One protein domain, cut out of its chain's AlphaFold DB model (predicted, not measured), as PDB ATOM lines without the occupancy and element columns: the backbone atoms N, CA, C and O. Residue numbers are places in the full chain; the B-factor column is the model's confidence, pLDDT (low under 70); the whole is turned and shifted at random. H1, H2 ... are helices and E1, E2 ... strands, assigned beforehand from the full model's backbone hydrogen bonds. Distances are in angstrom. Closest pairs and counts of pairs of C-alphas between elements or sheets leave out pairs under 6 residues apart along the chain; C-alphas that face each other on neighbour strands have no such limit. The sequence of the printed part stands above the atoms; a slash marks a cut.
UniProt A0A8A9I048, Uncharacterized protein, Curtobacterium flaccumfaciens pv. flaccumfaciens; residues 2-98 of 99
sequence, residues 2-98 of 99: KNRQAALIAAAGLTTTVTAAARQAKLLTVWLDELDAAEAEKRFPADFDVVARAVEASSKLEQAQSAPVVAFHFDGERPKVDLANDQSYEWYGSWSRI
ATOM      1  N   LYS A   2     -18.011 -75.924  21.178       52.59
ATOM      2  CA  LYS A   2     -18.855 -75.275  20.136       52.59
ATOM      3  C   LYS A   2     -18.548 -75.648  18.668       52.59
ATOM      4  O   LYS A   2     -19.407 -75.457  17.816       52.59
ATOM      5  N   ASN A   3     -17.381 -76.227  18.370       60.75
ATOM      6  CA  ASN A   3     -16.958 -76.474  16.981       60.75
ATOM      7  C   ASN A   3     -17.446 -77.818  16.409       60.75
ATOM      8  O   ASN A   3     -17.740 -77.886  15.220       60.75
ATOM      9  N   ARG A   4     -17.619 -78.857  17.247       58.78
ATOM     10  CA  ARG A   4     -18.114 -80.188  16.828       58.78
ATOM     11  C   ARG A   4     -19.512 -80.108  16.203       58.78
ATOM     12  O   ARG A   4     -19.708 -80.528  15.070       58.78
ATOM     13  N   GLN A   5     -20.470 -79.512  16.917       57.22
ATOM     14  CA  GLN A   5     -21.858 -79.394  16.445       57.22
ATOM     15  C   GLN A   5     -21.977 -78.545  15.173       57.22
ATOM     16  O   GLN A   5     -22.710 -78.920  14.264       57.22
ATOM     17  N   ALA A   6     -21.236 -77.437  15.075       57.66
ATOM     18  CA  ALA A   6     -21.254 -76.583  13.889       57.66
ATOM     19  C   ALA A   6     -20.695 -77.302  12.649       57.66
ATOM     20  O   ALA A   6     -21.267 -77.195  11.566       57.66
ATOM     21  N   ALA A   7     -19.622 -78.076  12.815       57.41
ATOM     22  CA  ALA A   7     -19.005 -78.822  11.725       57.41
ATOM     23  C   ALA A   7     -19.906 -79.982  11.242       57.41
ATOM     24  O   ALA A   7     -20.057 -80.192  10.039       57.41
ATOM     25  N   LEU A   8     -20.597 -80.660  12.169       59.38
ATOM     26  CA  LEU A   8     -21.623 -81.667  11.865       59.38
ATOM     27  C   LEU A   8     -22.817 -81.090  11.083       59.38
ATOM     28  O   LEU A   8     -23.271 -81.700  10.116       59.38
ATOM     29  N   ILE A   9     -23.307 -79.906  11.468       61.47
ATOM     30  CA  ILE A   9     -24.405 -79.217  10.769       61.47
ATOM     31  C   ILE A   9     -23.971 -78.782   9.360       61.47
ATOM     32  O   ILE A   9     -24.729 -78.953   8.407       61.47
ATOM     33  N   ALA A  10     -22.748 -78.262   9.209       57.50
ATOM     34  CA  ALA A  10     -22.214 -77.844   7.913       57.50
ATOM     35  C   ALA A  10     -22.046 -79.023   6.937       57.50
ATOM     36  O   ALA A  10     -22.413 -78.902   5.771       57.50
ATOM     37  N   ALA A  11     -21.565 -80.175   7.418       54.00
ATOM     38  CA  ALA A  11     -21.456 -81.393   6.613       54.00
ATOM     39  C   ALA A  11     -22.832 -81.891   6.132       54.00
ATOM     40  O   ALA A  11     -23.006 -82.221   4.962       54.00
ATOM     41  N   ALA A  12     -23.847 -81.860   7.002       52.19
ATOM     42  CA  ALA A  12     -25.205 -82.262   6.635       52.19
ATOM     43  C   ALA A  12     -25.850 -81.358   5.564       52.19
ATOM     44  O   ALA A  12     -26.690 -81.826   4.794       52.19
ATOM     45  N   GLY A  13     -25.451 -80.083   5.486       51.56
ATOM     46  CA  GLY A  13     -25.954 -79.116   4.503       51.56
ATOM     47  C   GLY A  13     -25.374 -79.252   3.087       51.56
ATOM     48  O   GLY A  13     -25.899 -78.632   2.166       51.56
ATOM     49  N   LEU A  14     -24.314 -80.047   2.890       54.97
ATOM     50  CA  LEU A  14     -23.569 -80.153   1.624       54.97
ATOM     51  C   LEU A  14     -23.942 -81.380   0.772       54.97
ATOM     52  O   LEU A  14     -23.363 -81.592  -0.294       54.97
ATOM     53  N   THR A  15     -24.902 -82.197   1.211       55.72
ATOM     54  CA  THR A  15     -25.193 -83.498   0.589       55.72
ATOM     55  C   THR A  15     -26.649 -83.665   0.176       55.72
ATOM     56  O   THR A  15     -27.566 -83.366   0.931       55.72
ATOM     57  N   THR A  16     -26.863 -84.225  -1.017       58.19
ATOM     58  CA  THR A  16     -28.182 -84.415  -1.649       58.19
ATOM     59  C   THR A  16     -28.997 -85.582  -1.079       58.19
ATOM     60  O   THR A  16     -30.156 -85.751  -1.449       58.19
ATOM     61  N   THR A  17     -28.419 -86.393  -0.184       68.12
ATOM     62  CA  THR A  17     -29.102 -87.519   0.475       68.12
ATOM     63  C   THR A  17     -28.740 -87.605   1.959       68.12
ATOM     64  O   THR A  17     -27.604 -87.336   2.351       68.12
ATOM     65  N   VAL A  18     -29.694 -88.051   2.783       69.88
ATOM     66  CA  VAL A  18     -29.514 -88.248   4.237       69.88
ATOM     67  C   VAL A  18     -28.380 -89.237   4.539       69.88
ATOM     68  O   VAL A  18     -27.630 -89.058   5.494       69.88
ATOM     69  N   THR A  19     -28.206 -90.260   3.702       69.62
ATOM     70  CA  THR A  19     -27.139 -91.259   3.854       69.62
ATOM     71  C   THR A  19     -25.748 -90.655   3.661       69.62
ATOM     72  O   THR A  19     -24.830 -90.976   4.417       69.62
ATOM     73  N   ALA A  20     -25.582 -89.766   2.678       69.00
ATOM     74  CA  ALA A  20     -24.316 -89.075   2.453       69.00
ATOM     75  C   ALA A  20     -23.999 -88.095   3.597       69.00
ATOM     76  O   ALA A  20     -22.873 -88.103   4.097       69.00
ATOM     77  N   ALA A  21     -25.004 -87.350   4.076       74.00
ATOM     78  CA  ALA A  21     -24.882 -86.481   5.250       74.00
ATOM     79  C   ALA A  21     -24.408 -87.264   6.484       74.00
ATOM     80  O   ALA A  21     -23.445 -86.883   7.148       74.00
ATOM     81  N   ALA A  22     -25.055 -88.401   6.766       77.31
ATOM     82  CA  ALA A  22     -24.730 -89.248   7.910       77.31
ATOM     83  C   ALA A  22     -23.311 -89.831   7.824       77.31
ATOM     84  O   ALA A  22     -22.607 -89.901   8.833       77.31
ATOM     85  N   ARG A  23     -22.856 -90.213   6.622       78.06
ATOM     86  CA  ARG A  23     -21.483 -90.697   6.412       78.06
ATOM     87  C   ARG A  23     -20.451 -89.602   6.685       78.06
ATOM     88  O   ARG A  23     -19.481 -89.861   7.392       78.06
ATOM     89  N   GLN A  24     -20.658 -88.397   6.155       81.50
ATOM     90  CA  GLN A  24     -19.747 -87.270   6.384       81.50
ATOM     91  C   GLN A  24     -19.713 -86.858   7.857       81.50
ATOM     92  O   GLN A  24     -18.640 -86.632   8.408       81.50
ATOM     93  N   ALA A  25     -20.872 -86.839   8.515       83.00
ATOM     94  CA  ALA A  25     -20.981 -86.624   9.950       83.00
ATOM     95  C   ALA A  25     -20.182 -87.662  10.756       83.00
ATOM     96  O   ALA A  25     -19.439 -87.288  11.660       83.00
ATOM     97  N   LYS A  26     -20.290 -88.958  10.417       85.94
ATOM     98  CA  LYS A  26     -19.512 -90.028  11.068       85.94
ATOM     99  C   LYS A  26     -18.009 -89.820  10.874       85.94
ATOM    100  O   LYS A  26     -17.277 -89.860  11.855       85.94
ATOM    101  N   LEU A  27     -17.566 -89.552   9.643       89.56
ATOM    102  CA  LEU A  27     -16.157 -89.287   9.338       89.56
ATOM    103  C   LEU A  27     -15.615 -88.113  10.157       89.56
ATOM    104  O   LEU A  27     -14.569 -88.225  10.786       89.56
ATOM    105  N   LEU A  28     -16.346 -87.003  10.181       89.31
ATOM    106  CA  LEU A  28     -15.914 -85.807  10.884       89.31
ATOM    107  C   LEU A  28     -15.855 -86.008  12.400       89.31
ATOM    108  O   LEU A  28     -14.915 -85.540  13.030       89.31
ATOM    109  N   THR A  29     -16.828 -86.716  12.979       89.88
ATOM    110  CA  THR A  29     -16.803 -87.077  14.403       89.88
ATOM    111  C   THR A  29     -15.560 -87.895  14.727       89.88
ATOM    112  O   THR A  29     -14.791 -87.491  15.591       89.88
ATOM    113  N   VAL A  30     -15.310 -88.972  13.975       91.75
ATOM    114  CA  VAL A  30     -14.138 -89.833  14.185       91.75
ATOM    115  C   VAL A  30     -12.832 -89.052  14.026       91.75
ATOM    116  O   VAL A  30     -11.910 -89.233  14.812       91.75
ATOM    117  N   TRP A  31     -12.755 -88.153  13.043       92.69
ATOM    118  CA  TRP A  31     -11.570 -87.322  12.838       92.69
ATOM    119  C   TRP A  31     -11.321 -86.340  13.987       92.69
ATOM    120  O   TRP A  31     -10.187 -86.146  14.409       92.69
ATOM    121  N   LEU A  32     -12.377 -85.725  14.521       91.38
ATOM    122  CA  LEU A  32     -12.254 -84.830  15.671       91.38
ATOM    123  C   LEU A  32     -11.881 -85.592  16.948       91.38
ATOM    124  O   LEU A  32     -11.112 -85.078  17.752       91.38
ATOM    125  N   ASP A  33     -12.402 -86.805  17.127       91.00
ATOM    126  CA  ASP A  33     -12.035 -87.673  18.248       91.00
ATOM    127  C   ASP A  33     -10.557 -88.084  18.168       91.00
ATOM    128  O   ASP A  33      -9.864 -88.080  19.182       91.00
ATOM    129  N   GLU A  34     -10.052 -88.343  16.961       92.44
ATOM    130  CA  GLU A  34      -8.635 -88.614  16.725       92.44
ATOM    131  C   GLU A  34      -7.737 -87.412  17.018       92.44
ATOM    132  O   GLU A  34      -6.691 -87.559  17.641       92.44
ATOM    133  N   LEU A  35      -8.135 -86.211  16.591       92.25
ATOM    134  CA  LEU A  35      -7.373 -84.994  16.880       92.25
ATOM    135  C   LEU A  35      -7.260 -84.747  18.388       92.25
ATOM    136  O   LEU A  35      -6.169 -84.450  18.873       92.25
ATOM    137  N   ASP A  36      -8.361 -84.920  19.123       90.88
ATOM    138  CA  ASP A  36      -8.371 -84.786  20.581       90.88
ATOM    139  C   ASP A  36      -7.485 -85.858  21.252       90.88
ATOM    140  O   ASP A  36      -6.736 -85.551  22.183       90.88
ATOM    141  N   ALA A  37      -7.541 -87.112  20.783       89.88
ATOM    142  CA  ALA A  37      -6.713 -88.203  21.303       89.88
ATOM    143  C   ALA A  37      -5.220 -87.970  21.022       89.88
ATOM    144  O   ALA A  37      -4.388 -88.079  21.924       89.88
ATOM    145  N   ALA A  38      -4.881 -87.578  19.794       91.38
ATOM    146  CA  ALA A  38      -3.518 -87.276  19.383       91.38
ATOM    147  C   ALA A  38      -2.920 -86.105  20.178       91.38
ATOM    148  O   ALA A  38      -1.765 -86.176  20.602       91.38
ATOM    149  N   GLU A  39      -3.710 -85.056  20.436       92.12
ATOM    150  CA  GLU A  39      -3.307 -83.935  21.290       92.12
ATOM    151  C   GLU A  39      -3.028 -84.400  22.726       92.12
ATOM    152  O   GLU A  39      -1.968 -84.089  23.281       92.12
ATOM    153  N   ALA A  40      -3.937 -85.185  23.314       92.06
ATOM    154  CA  ALA A  40      -3.776 -85.720  24.665       92.06
ATOM    155  C   ALA A  40      -2.527 -86.612  24.796       92.06
ATOM    156  O   ALA A  40      -1.813 -86.549  25.801       92.06
ATOM    157  N   GLU A  41      -2.233 -87.400  23.763       91.94
ATOM    158  CA  GLU A  41      -1.088 -88.310  23.689       91.94
ATOM    159  C   GLU A  41       0.205 -87.641  23.192       91.94
ATOM    160  O   GLU A  41       1.266 -88.265  23.204       91.94
ATOM    161  N   LYS A  42       0.152 -86.362  22.788       93.06
ATOM    162  CA  LYS A  42       1.272 -85.610  22.190       93.06
ATOM    163  C   LYS A  42       1.885 -86.309  20.970       93.06
ATOM    164  O   LYS A  42       3.103 -86.280  20.780       93.06
ATOM    165  N   ARG A  43       1.045 -86.919  20.139       92.12
ATOM    166  CA  ARG A  43       1.440 -87.549  18.873       92.12
ATOM    167  C   ARG A  43       0.844 -86.807  17.686       92.12
ATOM    168  O   ARG A  43      -0.062 -85.989  17.832       92.12
ATOM    169  N   PHE A  44       1.348 -87.109  16.495       91.25
ATOM    170  CA  PHE A  44       0.660 -86.696  15.282       91.25
ATOM    171  C   PHE A  44      -0.647 -87.491  15.136       91.25
ATOM    172  O   PHE A  44      -0.682 -88.680  15.482       91.25
ATOM    173  N   PRO A  45      -1.726 -86.844  14.667       91.62
ATOM    174  CA  PRO A  45      -2.943 -87.559  14.326       91.62
ATOM    175  C   PRO A  45      -2.686 -88.476  13.127       91.62
ATOM    176  O   PRO A  45      -1.807 -88.208  12.303       91.62
ATOM    177  N   ALA A  46      -3.479 -89.538  13.019       91.69
ATOM    178  CA  ALA A  46      -3.517 -90.390  11.844       91.69
ATOM    179  C   ALA A  46      -3.788 -89.562  10.577       91.69
ATOM    180  O   ALA A  46      -4.390 -88.495  10.626       91.69
ATOM    181  N   ASP A  47      -3.367 -90.047   9.416       92.06
ATOM    182  CA  ASP A  47      -3.668 -89.362   8.160       92.06
ATOM    183  C   ASP A  47      -5.194 -89.330   7.906       92.06
ATOM    184  O   ASP A  47      -5.886 -90.339   8.081       92.06
ATOM    185  N   PHE A  48      -5.734 -88.182   7.481       89.00
ATOM    186  CA  PHE A  48      -7.168 -88.034   7.210       89.00
ATOM    187  C   PHE A  48      -7.676 -89.049   6.175       89.00
ATOM    188  O   PHE A  48      -8.771 -89.589   6.339       89.00
ATOM    189  N   ASP A  49      -6.883 -89.372   5.150       90.56
ATOM    190  CA  ASP A  49      -7.235 -90.371   4.141       90.56
ATOM    191  C   ASP A  49      -7.291 -91.778   4.746       90.56
ATOM    192  O   ASP A  49      -8.133 -92.597   4.363       90.56
ATOM    193  N   VAL A  50      -6.432 -92.073   5.729       92.56
ATOM    194  CA  VAL A  50      -6.487 -93.335   6.483       92.56
ATOM    195  C   VAL A  50      -7.787 -93.412   7.282       92.56
ATOM    196  O   VAL A  50      -8.482 -94.431   7.208       92.56
ATOM    197  N   VAL A  51      -8.159 -92.337   7.979       92.50
ATOM    198  CA  VAL A  51      -9.410 -92.266   8.749       92.50
ATOM    199  C   VAL A  51     -10.631 -92.386   7.839       92.50
ATOM    200  O   VAL A  51     -11.523 -93.192   8.113       92.50
ATOM    201  N   ALA A  52     -10.650 -91.662   6.719       90.81
ATOM    202  CA  ALA A  52     -11.720 -91.726   5.729       90.81
ATOM    203  C   ALA A  52     -11.932 -93.155   5.221       90.81
ATOM    204  O   ALA A  52     -13.045 -93.681   5.288       90.81
ATOM    205  N   ARG A  53     -10.859 -93.830   4.795       93.38
ATOM    206  CA  ARG A  53     -10.939 -95.208   4.284       93.38
ATOM    207  C   ARG A  53     -11.380 -96.203   5.355       93.38
ATOM    208  O   ARG A  53     -12.167 -97.100   5.049       93.38
ATOM    209  N   ALA A  54     -10.919 -96.040   6.595       94.75
ATOM    210  CA  ALA A  54     -11.329 -96.890   7.707       94.75
ATOM    211  C   ALA A  54     -12.831 -96.737   8.008       94.75
ATOM    212  O   ALA A  54     -13.545 -97.741   8.071       94.75
ATOM    213  N   VAL A  55     -13.336 -95.498   8.090       92.75
ATOM    214  CA  VAL A  55     -14.765 -95.200   8.306       92.75
ATOM    215  C   VAL A  55     -15.635 -95.767   7.183       92.75
ATOM    216  O   VAL A  55     -16.686 -96.353   7.450       92.75
ATOM    217  N   GLU A  56     -15.208 -95.646   5.926       91.12
ATOM    218  CA  GLU A  56     -15.935 -96.233   4.796       91.12
ATOM    219  C   GLU A  56     -15.959 -97.762   4.835       91.12
ATOM    220  O   GLU A  56     -16.979 -98.386   4.520       91.12
ATOM    221  N   ALA A  57     -14.849 -98.379   5.234       93.69
ATOM    222  CA  ALA A  57     -14.753 -99.822   5.367       93.69
ATOM    223  C   ALA A  57     -15.568-100.362   6.552       93.69
ATOM    224  O   ALA A  57     -16.010-101.512   6.499       93.69
ATOM    225  N   SER A  58     -15.817 -99.556   7.593       92.12
ATOM    226  CA  SER A  58     -16.605 -99.972   8.758       92.12
ATOM    227  C   SER A  58     -18.011-100.431   8.379       92.12
ATOM    228  O   SER A  58     -18.461-101.434   8.907       92.12
ATOM    229  N   SER A  59     -18.685 -99.803   7.410       88.38
ATOM    230  CA  SER A  59     -20.023-100.263   6.996       88.38
ATOM    231  C   SER A  59     -20.019-101.672   6.398       88.38
ATOM    232  O   SER A  59     -20.972-102.425   6.580       88.38
ATOM    233  N   LYS A  60     -18.945-102.056   5.696       91.88
ATOM    234  CA  LYS A  60     -18.787-103.427   5.189       91.88
ATOM    235  C   LYS A  60     -18.488-104.401   6.325       91.88
ATOM    236  O   LYS A  60     -18.990-105.520   6.305       91.88
ATOM    237  N   LEU A  61     -17.697-103.972   7.309       94.12
ATOM    238  CA  LEU A  61     -17.417-104.761   8.507       94.12
ATOM    239  C   LEU A  61     -18.697-105.017   9.316       94.12
ATOM    240  O   LEU A  61     -18.961-106.161   9.672       94.12
ATOM    241  N   GLU A  62     -19.516-103.984   9.533       92.69
ATOM    242  CA  GLU A  62     -20.790-104.077  10.258       92.69
ATOM    243  C   GLU A  62     -21.730-105.104   9.611       92.69
ATOM    244  O   GLU A  62     -22.329-105.932  10.297       92.69
ATOM    245  N   GLN A  63     -21.806-105.100   8.275       91.81
ATOM    246  CA  GLN A  63     -22.574-106.082   7.504       91.81
ATOM    247  C   GLN A  63     -21.985-107.492   7.616       91.81
ATOM    248  O   GLN A  63     -22.722-108.445   7.857       91.81
ATOM    249  N   ALA A  64     -20.665-107.634   7.463       94.25
ATOM    250  CA  ALA A  64     -19.992-108.930   7.510       94.25
ATOM    251  C   ALA A  64     -20.122-109.613   8.880       94.25
ATOM    252  O   ALA A  64     -20.251-110.833   8.945       94.25
ATOM    253  N   GLN A  65     -20.110-108.833   9.962       96.06
ATOM    254  CA  GLN A  65     -20.200-109.347  11.331       96.06
ATOM    255  C   GLN A  65     -21.621-109.331  11.899       96.06
ATOM    256  O   GLN A  65     -21.829-109.787  13.022       96.06
ATOM    257  N   SER A  66     -22.598-108.814  11.143       95.56
ATOM    258  CA  SER A  66     -23.966-108.570  11.624       95.56
ATOM    259  C   SER A  66     -23.998-107.824  12.968       95.56
ATOM    260  O   SER A  66     -24.828-108.114  13.828       95.56
ATOM    261  N   ALA A  67     -23.073-106.879  13.163       94.31
ATOM    262  CA  ALA A  67     -22.887-106.157  14.420       94.31
ATOM    263  C   ALA A  67     -22.437-104.706  14.158       94.31
ATOM    264  O   ALA A  67     -21.489-104.503  13.399       94.31
ATOM    265  N   PRO A  68     -23.081-103.688  14.760       93.31
ATOM    266  CA  PRO A  68     -22.695-102.289  14.572       93.31
ATOM    267  C   PRO A  68     -21.373-101.953  15.276       93.31
ATOM    268  O   PRO A  68     -21.057-102.545  16.311       93.31
ATOM    269  N   VAL A  69     -20.639-100.959  14.760       93.31
ATOM    270  CA  VAL A  69     -19.506-100.347  15.473       93.31
ATOM    271  C   VAL A  69     -20.042 -99.537  16.651       93.31
ATOM    272  O   VAL A  69     -20.872 -98.646  16.463       93.31
ATOM    273  N   VAL A  70     -19.548 -99.829  17.854       94.69
ATOM    274  CA  VAL A  70     -19.917 -99.126  19.096       94.69
ATOM    275  C   VAL A  70     -18.842 -98.151  19.561       94.69
ATOM    276  O   VAL A  70     -19.168 -97.153  20.197       94.69
ATOM    277  N   ALA A  71     -17.582 -98.401  19.207       93.19
ATOM    278  CA  ALA A  71     -16.479 -97.498  19.489       93.19
ATOM    279  C   ALA A  71     -15.533 -97.428  18.294       93.19
ATOM    280  O   ALA A  71     -15.236 -98.443  17.664       93.19
ATOM    281  N   PHE A  72     -15.054 -96.223  18.007       94.12
ATOM    282  CA  PHE A  72     -13.975 -95.968  17.067       94.12
ATOM    283  C   PHE A  72     -12.893 -95.223  17.840       94.12
ATOM    284  O   PHE A  72     -13.172 -94.192  18.445       94.12
ATOM    285  N   HIS A  73     -11.691 -95.773  17.875       93.50
ATOM    286  CA  HIS A  73     -10.587 -95.236  18.657       93.50
ATOM    287  C   HIS A  73      -9.267 -95.472  17.927       93.50
ATOM    288  O   HIS A  73      -9.229 -96.100  16.869       93.50
ATOM    289  N   PHE A  74      -8.187 -94.936  18.478       91.88
ATOM    290  CA  PHE A  74      -6.868 -94.984  17.870       91.88
ATOM    291  C   PHE A  74      -5.858 -95.449  18.908       91.88
ATOM    292  O   PHE A  74      -5.940 -95.072  20.073       91.88
ATOM    293  N   ASP A  75      -4.936 -96.304  18.482       85.44
ATOM    294  CA  ASP A  75      -3.775 -96.713  19.269       85.44
ATOM    295  C   ASP A  75      -2.533 -96.383  18.441       85.44
ATOM    296  O   ASP A  75      -2.252 -97.022  17.419       85.44
ATOM    297  N   GLY A  76      -1.873 -95.283  18.802       84.12
ATOM    298  CA  GLY A  76      -0.948 -94.605  17.900       84.12
ATOM    299  C   GLY A  76      -1.662 -94.129  16.631       84.12
ATOM    300  O   GLY A  76      -2.737 -93.547  16.688       84.12
ATOM    301  N   GLU A  77      -1.079 -94.388  15.462       83.69
ATOM    302  CA  GLU A  77      -1.607 -93.917  14.169       83.69
ATOM    303  C   GLU A  77      -2.670 -94.849  13.556       83.69
ATOM    304  O   GLU A  77      -3.114 -94.640  12.424       83.69
ATOM    305  N   ARG A  78      -3.059 -95.924  14.258       91.00
ATOM    306  CA  ARG A  78      -3.909 -96.979  13.694       91.00
ATOM    307  C   ARG A  78      -5.353 -96.870  14.179       91.00
ATOM    308  O   ARG A  78      -5.593 -96.983  15.381       91.00
ATOM    309  N   PRO A  79      -6.319 -96.759  13.249       95.25
ATOM    310  CA  PRO A  79      -7.730 -96.909  13.567       95.25
ATOM    311  C   PRO A  79      -8.044 -98.286  14.159       95.25
ATOM    312  O   PRO A  79      -7.636 -99.320  13.619       95.25
ATOM    313  N   LYS A  80      -8.850 -98.292  15.215       96.62
ATOM    314  CA  LYS A  80      -9.425 -99.471  15.857       96.62
ATOM    315  C   LYS A  80     -10.927 -99.293  16.039       96.62
ATOM    316  O   LYS A  80     -11.419 -98.182  16.244       96.62
ATOM    317  N   VAL A  81     -11.660-100.396  15.949       96.56
ATOM    318  CA  VAL A  81     -13.103-100.424  16.194       96.56
ATOM    319  C   VAL A  81     -13.485-101.580  17.091       96.56
ATOM    320  O   VAL A  81     -12.980-102.689  16.925       96.56
ATOM    321  N   ASP A  82     -14.442-101.315  17.972       96.75
ATOM    322  CA  ASP A  82     -15.150-102.335  18.733       96.75
ATOM    323  C   ASP A  82     -16.564-102.467  18.182       96.75
ATOM    324  O   ASP A  82     -17.246-101.469  17.912       96.75
ATOM    325  N   LEU A  83     -17.000-103.706  17.998       96.62
ATOM    326  CA  LEU A  83     -18.344-104.045  17.558       96.62
ATOM    327  C   LEU A  83     -19.214-104.439  18.754       96.62
ATOM    328  O   LEU A  83     -18.721-104.904  19.778       96.62
ATOM    329  N   ALA A  84     -20.534-104.330  18.605       96.31
ATOM    330  CA  ALA A  84     -21.492-104.704  19.654       96.31
ATOM    331  C   ALA A  84     -21.488-106.201  20.028       96.31
ATOM    332  O   ALA A  84     -22.163-106.597  20.972       96.31
ATOM    333  N   ASN A  85     -20.781-107.038  19.266       94.69
ATOM    334  CA  ASN A  85     -20.614-108.470  19.517       94.69
ATOM    335  C   ASN A  85     -19.288-108.795  20.238       94.69
ATOM    336  O   ASN A  85     -18.798-109.919  20.126       94.69
ATOM    337  N   ASP A  86     -18.696-107.806  20.913       94.75
ATOM    338  CA  ASP A  86     -17.425-107.884  21.648       94.75
ATOM    339  C   ASP A  86     -16.196-108.234  20.788       94.75
ATOM    340  O   ASP A  86     -15.141-108.599  21.316       94.75
ATOM    341  N   GLN A  87     -16.307-108.124  19.460       96.38
ATOM    342  CA  GLN A  87     -15.168-108.261  18.557       96.38
ATOM    343  C   GLN A  87     -14.494-106.915  18.325       96.38
ATOM    344  O   GLN A  87     -15.161-105.907  18.079       96.38
ATOM    345  N   SER A  88     -13.166-106.939  18.287       97.00
ATOM    346  CA  SER A  88     -12.356-105.754  18.011       97.00
ATOM    347  C   SER A  88     -11.537-105.956  16.743       97.00
ATOM    348  O   SER A  88     -11.022-107.049  16.471       97.00
ATOM    349  N   TYR A  89     -11.396-104.886  15.969       97.62
ATOM    350  CA  TYR A  89     -10.655-104.872  14.713       97.62
ATOM    351  C   TYR A  89      -9.688-103.697  14.668       97.62
ATOM    352  O   TYR A  89      -9.978-102.615  15.170       97.62
ATOM    353  N   GLU A  90      -8.557-103.902  14.008       96.81
ATOM    354  CA  GLU A  90      -7.544-102.883  13.751       96.81
ATOM    355  C   GLU A  90      -7.329-102.718  12.243       96.81
ATOM    356  O   GLU A  90      -7.485-103.661  11.460       96.81
ATOM    357  N   TRP A  91      -7.004-101.497  11.822       96.31
ATOM    358  CA  TRP A  91      -6.874-101.136  10.418       96.31
ATOM    359  C   TRP A  91      -5.445-101.304   9.881       96.31
ATOM    360  O   TRP A  91      -4.490-100.702  10.374       96.31
ATOM    361  N   TYR A  92      -5.321-102.075   8.797       93.31
ATOM    362  CA  TYR A  92      -4.075-102.307   8.042       93.31
ATOM    363  C   TYR A  92      -4.225-101.976   6.541       93.31
ATOM    364  O   TYR A  92      -3.515-102.517   5.698       93.31
ATOM    365  N   GLY A  93      -5.205-101.140   6.179       92.88
ATOM    366  CA  GLY A  93      -5.738-101.040   4.807       92.88
ATOM    367  C   GLY A  93      -6.957-101.944   4.565       92.88
ATOM    368  O   GLY A  93      -7.669-101.792   3.574       92.88
ATOM    369  N   SER A  94      -7.221-102.835   5.517       94.62
ATOM    370  CA  SER A  94      -8.459-103.582   5.726       94.62
ATOM    371  C   SER A  94      -8.642-103.821   7.226       94.62
ATOM    372  O   SER A  94      -7.663-103.777   7.973       94.62
ATOM    373  N   TRP A  95      -9.872-104.098   7.664       97.06
ATOM    374  CA  TRP A  95     -10.144-104.475   9.051       97.06
ATOM    375  C   TRP A  95      -9.638-105.889   9.338       97.06
ATOM    376  O   TRP A  95     -10.089-106.854   8.718       97.06
ATOM    377  N   SER A  96      -8.723-106.006  10.295       96.75
ATOM    378  CA  SER A  96      -8.168-107.272  10.770       96.75
ATOM    379  C   SER A  96      -8.602-107.505  12.208       96.75
ATOM    380  O   SER A  96      -8.468-106.620  13.049       96.75
ATOM    381  N   ARG A  97      -9.151-108.690  12.488       96.19
ATOM    382  CA  ARG A  97      -9.640-109.034  13.824       96.19
ATOM    383  C   ARG A  97      -8.472-109.168  14.799       96.19
ATOM    384  O   ARG A  97      -7.505-109.861  14.491       96.19
ATOM    385  N   ILE A  98      -8.601-108.553  15.969       94.75
ATOM    386  CA  ILE A  98      -7.609-108.619  17.054       94.75
ATOM    387  C   ILE A  98      -8.154-109.296  18.320       94.75
ATOM    388  O   ILE A  98      -7.367-109.759  19.143       94.75
TER     389      ILE A  98
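This is residues 2 to 98 of the 99 residues of an uncharacterized protein of Curtobacterium flaccumfaciens pv. flaccumfaciens (UniProt A0A8A9I048). A twisted four-stranded antiparallel sheet has two helices, H2 and H3, over one face and the other face bare, making two layers. The long helix H2 lies over the edge strand E1, and the short helix H1 folds back along H2 on the side away from the sheet, so that H2 stands between H1 and the sheet. The printed part has 97 residues, with three named helices and then four named strands in the order H1 H2 H3 E1 E2 E3 E4, mixed in class. The sheet runs E1 E2 E3 E4. The whole is compact, with a radius of gyration of the C-alphas of 13.6 A and spans of 36 by 35 by 21 A.

H1, residues 2 to 12, and H2, residues 18 to 41, form a helical hairpin: they touch at a shallow tilt of 30 degrees, opposite ways, their closest C-alphas being those of Ala 12 and Ala 21, 4.5 A apart. With its residues 26 to 31 alone, H2 touches H3, residues 48 to 65, at a steep tilt of 61 degrees; the closest C-alphas, of Leu 27 and Val 55, are 6.2 A apart. H3 has a kink of 32 degrees near residue 59. The strands E1, residues 69 to 75, E2, 78 to 83, E3, 88 to 91, and E4, 95 to 97, form a meander, each the antiparallel neighbour of the one before; each successive pair is a hairpin. N 73 and O 80 of E1 and E2 are 2.9 A apart, N 81 and O 89 of E2 and E3 2.9 A, and N 90 and O 96 of E3 and E4 2.9 A, within hydrogen-bond range. H2 is on the sheet over E1, slantwise to the strands at 33 degrees on the local plane; the closest C-alphas, of Glu 34 and Phe 74, are 6.7 A apart. On the same face, H3 runs along E2 at 26 degrees on the local plane, at a height over the sheet of 8.3 A. H1 is apart from H3 and not on the sheet. Every O i to N i+4 pair is within hydrogen-bond range in H2, against 6 of 7 in H1 and 12 of 14 in H3.

H1 begins at C-alpha 2, (-18.855, -75.275, 20.136), and is 16.5 A long. H2 measures 34.4 A and ends at C-alpha 41, (-1.088, -88.310, 23.689); H3 measures 25.3 A. E1 is 16.6 A, E2 16.5 A and E3 10.4 A long, and E4, 6.6 A, ends at C-alpha 97, (-9.640, -109.034, 13.824).

The C-alphas farthest apart, of Thr 16 and Lys 42, are 37.9 A apart. The printed part has no cut and no long link. Mean pLDDT of the printed part is 85.5; residues 2 to 20, of which 18 to 20 belong to H2, are under 70.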